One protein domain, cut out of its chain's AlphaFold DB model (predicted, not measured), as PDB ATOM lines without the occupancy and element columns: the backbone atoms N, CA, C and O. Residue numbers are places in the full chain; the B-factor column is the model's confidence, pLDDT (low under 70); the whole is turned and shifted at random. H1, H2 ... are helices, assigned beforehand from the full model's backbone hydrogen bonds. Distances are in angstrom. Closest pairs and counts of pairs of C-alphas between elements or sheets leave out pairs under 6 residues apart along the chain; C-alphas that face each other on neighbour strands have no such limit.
ATOM      1  N   HIS A  97      57.117 -39.977  26.814       95.56
ATOM      2  CA  HIS A  97      58.109 -40.720  26.017       95.56
ATOM      3  C   HIS A  97      58.043 -40.416  24.521       95.56
ATOM      4  O   HIS A  97      59.008 -40.652  23.799       95.56
ATOM      5  N   ASP A  98      56.951 -39.812  24.070       93.69
ATOM      6  CA  ASP A  98      56.783 -39.344  22.699       93.69
ATOM      7  C   ASP A  98      57.895 -38.375  22.246       93.69
ATOM      8  O   ASP A  98      58.337 -38.399  21.095       93.69
ATOM      9  N   GLN A  99      58.405 -37.569  23.186       93.06
ATOM     10  CA  GLN A  99      59.514 -36.645  22.955       93.06
ATOM     11  C   GLN A  99      60.842 -37.378  22.722       93.06
ATOM     12  O   GLN A  99      61.687 -36.892  21.972       93.06
ATOM     13  N   ARG A 100      61.027 -38.569  23.310       94.31
ATOM     14  CA  ARG A 100      62.236 -39.380  23.087       94.31
ATOM     15  C   ARG A 100      62.341 -39.832  21.632       94.31
ATOM     16  O   ARG A 100      63.447 -39.861  21.105       94.31
ATOM     17  N   MET A 101      61.212 -40.071  20.958       95.00
ATOM     18  CA  MET A 101      61.209 -40.389  19.523       95.00
ATOM     19  C   MET A 101      61.735 -39.248  18.660       95.00
ATOM     20  O   MET A 101      62.331 -39.506  17.623       95.00
ATOM     21  N   VAL A 102      61.560 -37.991  19.077       93.81
ATOM     22  CA  VAL A 102      62.132 -36.847  18.351       93.81
ATOM     23  C   VAL A 102      63.657 -36.861  18.460       93.81
ATOM     24  O   VAL A 102      64.347 -36.629  17.471       93.81
ATOM     25  N   THR A 103      64.193 -37.164  19.644       94.94
ATOM     26  CA  THR A 103      65.641 -37.297  19.853       94.94
ATOM     27  C   THR A 103      66.219 -38.461  19.053       94.94
ATOM     28  O   THR A 103      67.228 -38.279  18.380       94.94
ATOM     29  N   LEU A 104      65.557 -39.622  19.071       95.62
ATOM     30  CA  LEU A 104      65.968 -40.784  18.280       95.62
ATOM     31  C   LEU A 104      65.905 -40.495  16.775       95.62
ATOM     32  O   LEU A 104      66.855 -40.791  16.064       95.62
ATOM     33  N   ALA A 105      64.855 -39.820  16.296       97.00
ATOM     34  CA  ALA A 105      64.761 -39.406  14.897       97.00
ATOM     35  C   ALA A 105      65.905 -38.460  14.488       97.00
ATOM     36  O   ALA A 105      66.425 -38.574  13.384       97.00
ATOM     37  N   LYS A 106      66.339 -37.545  15.368       97.56
ATOM     38  CA  LYS A 106      67.528 -36.713  15.108       97.56
ATOM     39  C   LYS A 106      68.806 -37.539  15.025       97.56
ATOM     40  O   LYS A 106      69.605 -37.289  14.130       97.56
ATOM     41  N   ALA A 107      69.001 -38.475  15.953       96.88
ATOM     42  CA  ALA A 107      70.162 -39.362  15.952       96.88
ATOM     43  C   ALA A 107      70.205 -40.199  14.663       96.88
ATOM     44  O   ALA A 107      71.233 -40.236  13.998       96.88
ATOM     45  N   TYR A 108      69.062 -40.742  14.239       97.62
ATOM     46  CA  TYR A 108      68.921 -41.451  12.968       97.62
ATOM     47  C   TYR A 108      69.275 -40.588  11.756       97.62
ATOM     48  O   TYR A 108      70.075 -40.990  10.921       97.62
ATOM     49  N   VAL A 109      68.764 -39.353  11.686       97.56
ATOM     50  CA  VAL A 109      69.109 -38.418  10.599       97.56
ATOM     51  C   VAL A 109      70.612 -38.116  10.549       97.56
ATOM     52  O   VAL A 109      71.148 -37.885   9.470       97.56
ATOM     53  N   ARG A 110      71.296 -38.121  11.697       96.56
ATOM     54  CA  ARG A 110      72.755 -37.949  11.777       96.56
ATOM     55  C   ARG A 110      73.542 -39.240  11.513       96.56
ATOM     56  O   ARG A 110      74.764 -39.177  11.462       96.56
ATOM     57  N   GLY A 111      72.876 -40.389  11.380       96.75
ATOM     58  CA  GLY A 111      73.520 -41.703  11.300       96.75
ATOM     59  C   GLY A 111      74.128 -42.180  12.627       96.75
ATOM     60  O   GLY A 111      75.024 -43.014  12.621       96.75
ATOM     61  N   GLU A 112      73.688 -41.628  13.762       96.12
ATOM     62  CA  GLU A 112      74.185 -41.968  15.107       96.12
ATOM     63  C   GLU A 112      73.459 -43.176  15.727       96.12
ATOM     64  O   GLU A 112      73.977 -43.788  16.659       96.12
ATOM     65  N   ALA A 113      72.245 -43.489  15.266       95.50
ATOM     66  CA  ALA A 113      71.424 -44.568  15.810       95.50
ATOM     67  C   ALA A 113      70.453 -45.115  14.763       95.50
ATOM     68  O   ALA A 113      69.915 -44.347  13.969       95.50
ATOM     69  N   ASP A 114      70.157 -46.409  14.841       96.50
ATOM     70  CA  ASP A 114      69.150 -47.050  14.001       96.50
ATOM     71  C   ASP A 114      67.768 -47.027  14.665       96.50
ATOM     72  O   ASP A 114      67.632 -47.068  15.893       96.50
ATOM     73  N   LEU A 115      66.729 -46.956  13.835       96.00
ATOM     74  CA  LEU A 115      65.338 -47.096  14.250       96.00
ATOM     75  C   LEU A 115      64.828 -48.468  13.819       96.00
ATOM     76  O   LEU A 115      65.140 -48.939  12.732       96.00
ATOM     77  N   THR A 116      64.015 -49.091  14.667       96.44
ATOM     78  CA  THR A 116      63.244 -50.281  14.269       96.44
ATOM     79  C   THR A 116      62.192 -49.916  13.220       96.44
ATOM     80  O   THR A 116      61.758 -48.764  13.162       96.44
ATOM     81  N   ASP A 117      61.721 -50.895  12.446       96.69
ATOM     82  CA  ASP A 117      60.717 -50.676  11.392       96.69
ATOM     83  C   ASP A 117      59.443 -49.999  11.930       96.69
ATOM     84  O   ASP A 117      58.971 -49.010  11.372       96.69
ATOM     85  N   GLU A 118      58.939 -50.452  13.085       94.94
ATOM     86  CA  GLU A 118      57.759 -49.867  13.743       94.94
ATOM     87  C   GLU A 118      57.995 -48.412  14.180       94.94
ATOM     88  O   GLU A 118      57.116 -47.548  14.091       94.94
ATOM     89  N   GLN A 119      59.199 -48.117  14.676       96.44
ATOM     90  CA  GLN A 119      59.586 -46.756  15.034       96.44
ATOM     91  C   GLN A 119      59.709 -45.876  13.793       96.44
ATOM     92  O   GLN A 119      59.322 -44.707  13.860       96.44
ATOM     93  N   MET A 120      60.240 -46.425  12.698       97.31
ATOM     94  CA  MET A 120      60.426 -45.725  11.437       97.31
ATOM     95  C   MET A 120      59.082 -45.315  10.841       97.31
ATOM     96  O   MET A 120      58.847 -44.123  10.634       97.31
ATOM     97  N   GLU A 121      58.164 -46.272  10.703       96.81
ATOM     98  CA  GLU A 121      56.795 -46.027  10.244       96.81
ATOM     99  C   GLU A 121      56.120 -44.939  11.093       96.81
ATOM    100  O   GLU A 121      55.552 -43.969  10.580       96.81
ATOM    101  N   TYR A 122      56.242 -45.034  12.419       95.62
ATOM    102  CA  TYR A 122      55.652 -44.050  13.315       95.62
ATOM    103  C   TYR A 122      56.220 -42.631  13.116       95.62
ATOM    104  O   TYR A 122      55.458 -41.654  13.108       95.62
ATOM    105  N   VAL A 123      57.544 -42.467  13.000       96.62
ATOM    106  CA  VAL A 123      58.145 -41.126  12.857       96.62
ATOM    107  C   VAL A 123      57.899 -40.510  11.480       96.62
ATOM    108  O   VAL A 123      57.856 -39.278  11.387       96.62
ATOM    109  N   GLU A 124      57.697 -41.334  10.452       96.50
ATOM    110  CA  GLU A 124      57.275 -40.904   9.118       96.50
ATOM    111  C   GLU A 124      55.828 -40.409   9.139       96.50
ATOM    112  O   GLU A 124      55.583 -39.234   8.861       96.50
ATOM    113  N   ILE A 125      54.882 -41.240   9.589       96.94
ATOM    114  CA  ILE A 125      53.452 -40.887   9.637       96.94
ATOM    115  C   ILE A 125      53.207 -39.657  10.524       96.94
ATOM    116  O   ILE A 125      52.381 -38.800  10.215       96.94
ATOM    117  N   SER A 126      53.933 -39.534  11.637       95.00
ATOM    118  CA  SER A 126      53.789 -38.394  12.554       95.00
ATOM    119  C   SER A 126      54.516 -37.115  12.100       95.00
ATOM    120  O   SER A 126      54.487 -36.105  12.820       95.00
ATOM    121  N   GLY A 127      55.210 -37.131  10.954       96.25
ATOM    122  CA  GLY A 127      55.993 -35.998  10.443       96.25
ATOM    123  C   GLY A 127      57.126 -35.569  11.386       96.25
ATOM    124  O   GLY A 127      57.533 -34.404  11.424       96.25
ATOM    125  N   LYS A 128      57.592 -36.471  12.256       94.81
ATOM    126  CA  LYS A 128      58.708 -36.204  13.178       94.81
ATOM    127  C   LYS A 128      60.043 -36.296  12.467       94.81
ATOM    128  O   LYS A 128      60.946 -35.535  12.810       94.81
ATOM    129  N   LEU A 129      60.143 -37.172  11.471       95.69
ATOM    130  CA  LEU A 129      61.355 -37.337  10.682       95.69
ATOM    131  C   LEU A 129      61.705 -36.055   9.914       95.69
ATOM    132  O   LEU A 129      62.832 -35.577  10.003       95.69
ATOM    133  N   ASP A 130      60.727 -35.422   9.264       96.38
ATOM    134  CA  ASP A 130      60.958 -34.164   8.540       96.38
ATOM    135  C   ASP A 130      61.341 -33.021   9.478       96.38
ATOM    136  O   ASP A 130      62.305 -32.296   9.232       96.38
ATOM    137  N   ARG A 131      60.660 -32.913  10.627       95.06
ATOM    138  CA  ARG A 131      61.032 -31.948  11.671       95.06
ATOM    139  C   ARG A 131      62.455 -32.182  12.177       95.06
ATOM    140  O   ARG A 131      63.177 -31.210  12.403       95.06
ATOM    141  N   ALA A 132      62.866 -33.439  12.345       96.62
ATOM    142  CA  ALA A 132      64.228 -33.786  12.731       96.62
ATOM    143  C   ALA A 132      65.236 -33.364  11.651       96.62
ATOM    144  O   ALA A 132      66.201 -32.678  11.986       96.62
ATOM    145  N   ARG A 133      64.974 -33.657  10.369       96.88
ATOM    146  CA  ARG A 133      65.807 -33.232   9.227       96.88
ATOM    147  C   ARG A 133      66.008 -31.720   9.190       96.88
ATOM    148  O   ARG A 133      67.145 -31.254   9.180       96.88
ATOM    149  N   THR A 134      64.928 -30.942   9.262       97.25
ATOM    150  CA  THR A 134      65.014 -29.472   9.270       97.25
ATOM    151  C   THR A 134      65.804 -28.950  10.471       97.25
ATOM    152  O   THR A 134      66.588 -28.006  10.346       97.25
ATOM    153  N   GLN A 135      65.616 -29.545  11.653       96.25
ATOM    154  CA  GLN A 135      66.346 -29.130  12.851       96.25
ATOM    155  C   GLN A 135      67.836 -29.465  12.762       96.25
ATOM    156  O   GLN A 135      68.645 -28.604  13.101       96.25
ATOM    157  N   VAL A 136      68.201 -30.653  12.273       97.25
ATOM    158  CA  VAL A 136      69.604 -31.046  12.070       97.25
ATOM    159  C   VAL A 136      70.282 -30.105  11.075       97.25
ATOM    160  O   VAL A 136      71.302 -29.518  11.417       97.25
ATOM    161  N   GLN A 137      69.661 -29.824   9.925       96.88
ATOM    162  CA  GLN A 137      70.200 -28.868   8.946       96.88
ATOM    163  C   GLN A 137      70.402 -27.464   9.539       96.88
ATOM    164  O   GLN A 137      71.415 -26.807   9.301       96.88
ATOM    165  N   LYS A 138      69.447 -26.983  10.345       97.81
ATOM    166  CA  LYS A 138      69.561 -25.682  11.022       97.81
ATOM    167  C   LYS A 138      70.700 -25.672  12.048       97.81
ATOM    168  O   LYS A 138      71.416 -24.674  12.149       97.81
ATOM    169  N   GLU A 139      70.846 -26.745  12.822       96.88
ATOM    170  CA  GLU A 139      71.934 -26.921  13.791       96.88
ATOM    171  C   GLU A 139      73.298 -26.961  13.082       96.88
ATOM    172  O   GLU A 139      74.223 -26.272  13.512       96.88
ATOM    173  N   GLU A 140      73.417 -27.692  11.972       96.62
ATOM    174  CA  GLU A 140      74.632 -27.779  11.153       96.62
ATOM    175  C   GLU A 140      75.008 -26.442  10.524       96.62
ATOM    176  O   GLU A 140      76.152 -26.008  10.664       96.62
ATOM    177  N   ARG A 141      74.047 -25.732   9.924       97.75
ATOM    178  CA  ARG A 141      74.283 -24.389   9.380       97.75
ATOM    179  C   ARG A 141      74.822 -23.448  10.454       97.75
ATOM    180  O   ARG A 141      75.833 -22.782  10.251       97.75
ATOM    181  N   LYS A 142      74.206 -23.453  11.640       98.25
ATOM    182  CA  LYS A 142      74.669 -22.641  12.773       98.25
ATOM    183  C   LYS A 142      76.078 -23.040  13.226       98.25
ATOM    184  O   LYS A 142      76.876 -22.171  13.574       98.25
ATOM    185  N   ARG A 143      76.407 -24.337  13.231       96.75
ATOM    186  CA  ARG A 143      77.765 -24.820  13.544       96.75
ATOM    187  C   ARG A 143      78.784 -24.317  12.520       96.75
ATOM    188  O   ARG A 143      79.838 -23.834  12.928       96.75
ATOM    189  N   GLN A 144      78.461 -24.369  11.229       97.31
ATOM    190  CA  GLN A 144      79.321 -23.868  10.153       97.31
ATOM    191  C   GLN A 144      79.534 -22.352  10.248       97.31
ATOM    192  O   GLN A 144      80.674 -21.897  10.183       97.31
ATOM    193  N   GLU A 145      78.476 -21.573  10.488       98.12
ATOM    194  CA  GLU A 145      78.561 -20.117  10.682       98.12
ATOM    195  C   GLU A 145      79.485 -19.752  11.857       98.12
ATOM    196  O   GLU A 145      80.356 -18.887  11.738       98.12
ATOM    197  N   VAL A 146      79.338 -20.439  12.996       98.38
ATOM    198  CA  VAL A 146      80.189 -20.219  14.175       98.38
ATOM    199  C   VAL A 146      81.640 -20.616  13.893       98.38
ATOM    200  O   VAL A 146      82.553 -19.877  14.268       98.38
ATOM    201  N   ALA A 147      81.867 -21.745  13.218       98.06
ATOM    202  CA  ALA A 147      83.205 -22.191  12.837       98.06
ATOM    203  C   ALA A 147      83.882 -21.199  11.878       98.06
ATOM    204  O   ALA A 147      85.032 -20.823  12.107       98.06
ATOM    205  N   ALA A 148      83.158 -20.705  10.870       98.06
ATOM    206  CA  ALA A 148      83.647 -19.708   9.921       98.06
ATOM    207  C   ALA A 148      84.011 -18.392  10.622       98.06
ATOM    208  O   ALA A 148      85.116 -17.880  10.440       98.06
ATOM    209  N   ARG A 149      83.132 -17.892  11.502       98.38
ATOM    210  CA  ARG A 149      83.389 -16.679  12.290       98.38
ATOM    211  C   ARG A 149      84.609 -16.834  13.198       98.38
ATOM    212  O   ARG A 149      85.404 -15.903  13.329       98.38
ATOM    213  N   LYS A 150      84.778 -18.003  13.826       98.38
ATOM    214  CA  LYS A 150      85.947 -18.297  14.665       98.38
ATOM    215  C   LYS A 150      87.233 -18.336  13.832       98.38
ATOM    216  O   LYS A 150      88.221 -17.729  14.238       98.38
ATOM    217  N   ALA A 151      87.206 -18.983  12.667       98.25
ATOM    218  CA  ALA A 151      88.344 -19.045  11.753       98.25
ATOM    219  C   ALA A 151      88.730 -17.658  11.207       98.25
ATOM    220  O   ALA A 151      89.910 -17.323  11.129       98.25
ATOM    221  N   GLU A 152      87.754 -16.811  10.873       98.12
ATOM    222  CA  GLU A 152      88.001 -15.428  10.455       98.12
ATOM    223  C   GLU A 152      88.639 -14.592  11.572       98.12
ATOM    224  O   GLU A 152      89.652 -13.928  11.344       98.12
ATOM    225  N   ALA A 153      88.098 -14.665  12.792       98.25
ATOM    226  CA  ALA A 153      88.659 -13.966  13.945       98.25
ATOM    227  C   ALA A 153      90.105 -14.401  14.233       98.25
ATOM    228  O   ALA A 153      90.953 -13.560  14.536       98.25
ATOM    229  N   GLN A 154      90.392 -15.699  14.091       98.19
ATOM    230  CA  GLN A 154      91.736 -16.242  14.248       98.19
ATOM    231  C   GLN A 154      92.696 -15.710  13.174       98.19
ATOM    232  O   GLN A 154      93.729 -15.149  13.529       98.19
ATOM    233  N   ARG A 155      92.319 -15.760  11.887       98.38
ATOM    234  CA  ARG A 155      93.129 -15.190  10.791       98.38
ATOM    235  C   ARG A 155      93.407 -13.700  10.988       98.38
ATOM    236  O   ARG A 155      94.520 -13.236  10.758       98.38
ATOM    237  N   ARG A 156      92.414 -12.937  11.458       98.12
ATOM    238  CA  ARG A 156      92.579 -11.505  11.751       98.12
ATOM    239  C   ARG A 156      93.559 -11.262  12.898       98.12
ATOM    240  O   ARG A 156      94.312 -10.290  12.855       98.12
ATOM    241  N   LYS A 157      93.544 -12.114  13.926       98.38
ATOM    242  CA  LYS A 157      94.490 -12.046  15.046       98.38
ATOM    243  C   LYS A 157      95.914 -12.358  14.578       98.38
ATOM    244  O   LYS A 157      96.804 -11.555  14.824       98.38
ATOM    245  N   GLU A 158      96.097 -13.456  13.846       97.81
ATOM    246  CA  GLU A 158      97.393 -13.866  13.285       97.81
ATOM    247  C   GLU A 158      97.968 -12.796  12.343       97.81
ATOM    248  O   GLU A 158      99.148 -12.463  12.431       97.81
ATOM    249  N   GLY A 159      97.125 -12.181  11.505       98.19
ATOM    250  CA  GLY A 159      97.524 -11.069  10.640       98.19
ATOM    251  C   GLY A 159      98.016  -9.845  11.422       98.19
ATOM    252  O   GLY A 159      99.084  -9.319  11.121       98.19
ATOM    253  N   ARG A 160      97.287  -9.431  12.471       98.31
ATOM    254  CA  ARG A 160      97.694  -8.317  13.349       98.31
ATOM    255  C   ARG A 160      99.003  -8.603  14.085       98.31
ATOM    256  O   ARG A 160      99.836  -7.713  14.221       98.31
ATOM    257  N   GLU A 161      99.189  -9.831  14.563       98.12
ATOM    258  CA  GLU A 161     100.432 -10.249  15.220       98.12
ATOM    259  C   GLU A 161     101.614 -10.263  14.243       98.12
ATOM    260  O   GLU A 161     102.705  -9.808  14.588       98.12
ATOM    261  N   ALA A 162     101.408 -10.741  13.013       98.00
ATOM    262  CA  ALA A 162     102.431 -10.733  11.973       98.00
ATOM    263  C   ALA A 162     102.829  -9.305  11.567       98.00
ATOM    264  O   ALA A 162     104.017  -9.014  11.440       98.00
ATOM    265  N   GLU A 163     101.858  -8.404  11.407       98.06
ATOM    266  CA  GLU A 163     102.096  -6.989  11.109       98.06
ATOM    267  C   GLU A 163     102.872  -6.295  12.238       98.06
ATOM    268  O   GLU A 163     103.874  -5.625  11.985       98.06
ATOM    269  N   ALA A 164     102.478  -6.523  13.496       97.88
ATOM    270  CA  ALA A 164     103.184  -5.986  14.657       97.88
ATOM    271  C   ALA A 164     104.642  -6.472  14.726       97.88
ATOM    272  O   ALA A 164     105.542  -5.682  15.011       97.88
ATOM    273  N   LYS A 165     104.893  -7.755  14.420       98.06
ATOM    274  CA  LYS A 165     106.254  -8.307  14.341       98.06
ATOM    275  C   LYS A 165     107.086  -7.643  13.243       98.06
ATOM    276  O   LYS A 165     108.226  -7.286  13.515       98.06
ATOM    277  N   ARG A 166     106.527  -7.437  12.042       97.94
ATOM    278  CA  ARG A 166     107.224  -6.744  10.938       97.94
ATOM    279  C   ARG A 166     107.602  -5.317  11.328       97.94
ATOM    280  O   ARG A 166     108.766  -4.955  11.233       97.94
ATOM    281  N   ARG A 167     106.653  -4.558  11.882       97.31
ATOM    282  CA  ARG A 167     106.882  -3.175  12.329       97.31
ATOM    283  C   ARG A 167     107.949  -3.057  13.424       97.31
ATOM    284  O   ARG A 167     108.618  -2.034  13.511       97.31
ATOM    285  N   ASN A 168     108.085  -4.066  14.285       97.25
ATOM    286  CA  ASN A 168     109.136  -4.098  15.306       97.25
ATOM    287  C   ASN A 168     110.512  -4.468  14.738       97.25
ATOM    288  O   ASN A 168     111.505  -4.060  15.319       97.25
ATOM    289  N   ALA A 169     110.576  -5.228  13.642       96.94
ATOM    290  CA  ALA A 169     111.834  -5.588  12.987       96.94
ATOM    291  C   ALA A 169     112.421  -4.448  12.133       96.94
ATOM    292  O   ALA A 169     113.607  -4.468  11.829       96.94
ATOM    293  N   GLU A 170     111.597  -3.476  11.736       95.56
ATOM    294  CA  GLU A 170     112.005  -2.298  10.952       95.56
ATOM    295  C   GLU A 170     112.522  -1.125  11.808       95.56
ATOM    296  O   GLU A 170     112.940  -0.109  11.253       95.56
ATOM    297  N   LYS A 171     112.464  -1.231  13.140       89.50
ATOM    298  CA  LYS A 171     112.957  -0.218  14.086       89.50
ATOM    299  C   LYS A 171     114.328  -0.589  14.625       89.50
ATOM    300  O   LYS A 171     115.121   0.353  14.825       89.50
TER     301      LYS A 171
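AT A GLANCE: This is residues 97 to 171 of the 171 residues of an uncharacterized protein of Actinobacteria bacterium (UniProt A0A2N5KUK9). A long straight helix, H3, sticks out like a handle from a small compact head. The head holds H1, H2, the loop of residues 110 to 116 and the beginning of H3; residues 138 to 171, of which 138 to 169 belong to H3, stand free and make the length. The printed part has 75 residues with three named helices, H1, H2 and H3 in that order, and no named strand: the class is all helix. The whole is extended, with a radius of gyration of the C-alphas of 22.4 A, and the C-alphas span 74 by 17 by 17 A.

IN THESE COORDINATES: Find C-alpha 98 at (56.783, -39.344, 22.699); from there H1 runs through residues 98 to 109, 17.3 A from first to last C-alpha. H2 follows at residues 117 to 125, 12.3 A long. Look next at C-alpha 128 at (58.708, -36.204, 13.178), where H3 begins; it takes residues 128 to 169 and ends 61.3 A away, at C-alpha 169 at (111.834, -5.588, 12.987).

HOW THE PARTS SIT: Look first at H1 and H3, which touch through residues 128 to 136 of H3 alone; the closest C-alphas, of Lys 106 and Ala 132, are 5.0 A apart. Their lines stand at a steep tilt of 57 degrees, the same way. H1 and H2 only just touch, with 3 pairs of C-alphas within 8 A, and H1 does so with residues 101 to 105 alone; the closest C-alphas, of Ala 105 and Val 123, are 7.1 A apart. These two are about perpendicular, at 80 degrees. H2 and H3 are close but not clearly touching, about perpendicular at 85 degrees; their closest C-alphas, of Val 123 and Leu 129, are 5.4 A apart. In H2 and H3 every O i to N i+4 pair is within hydrogen-bond range; in H1, 7 of 8 are.

THE WHOLE: The C-alphas of Glu 118 and Lys 171, the two farthest apart, are 74.2 A apart. Without the free stretch, 41 residues span 24 by 18 by 17 A. The printed part has no cut; the link from H1 to H2 is short and that from H2 to H3 is tight. The mean pLDDT of the printed part is 96.7, and no printed residue is under 70.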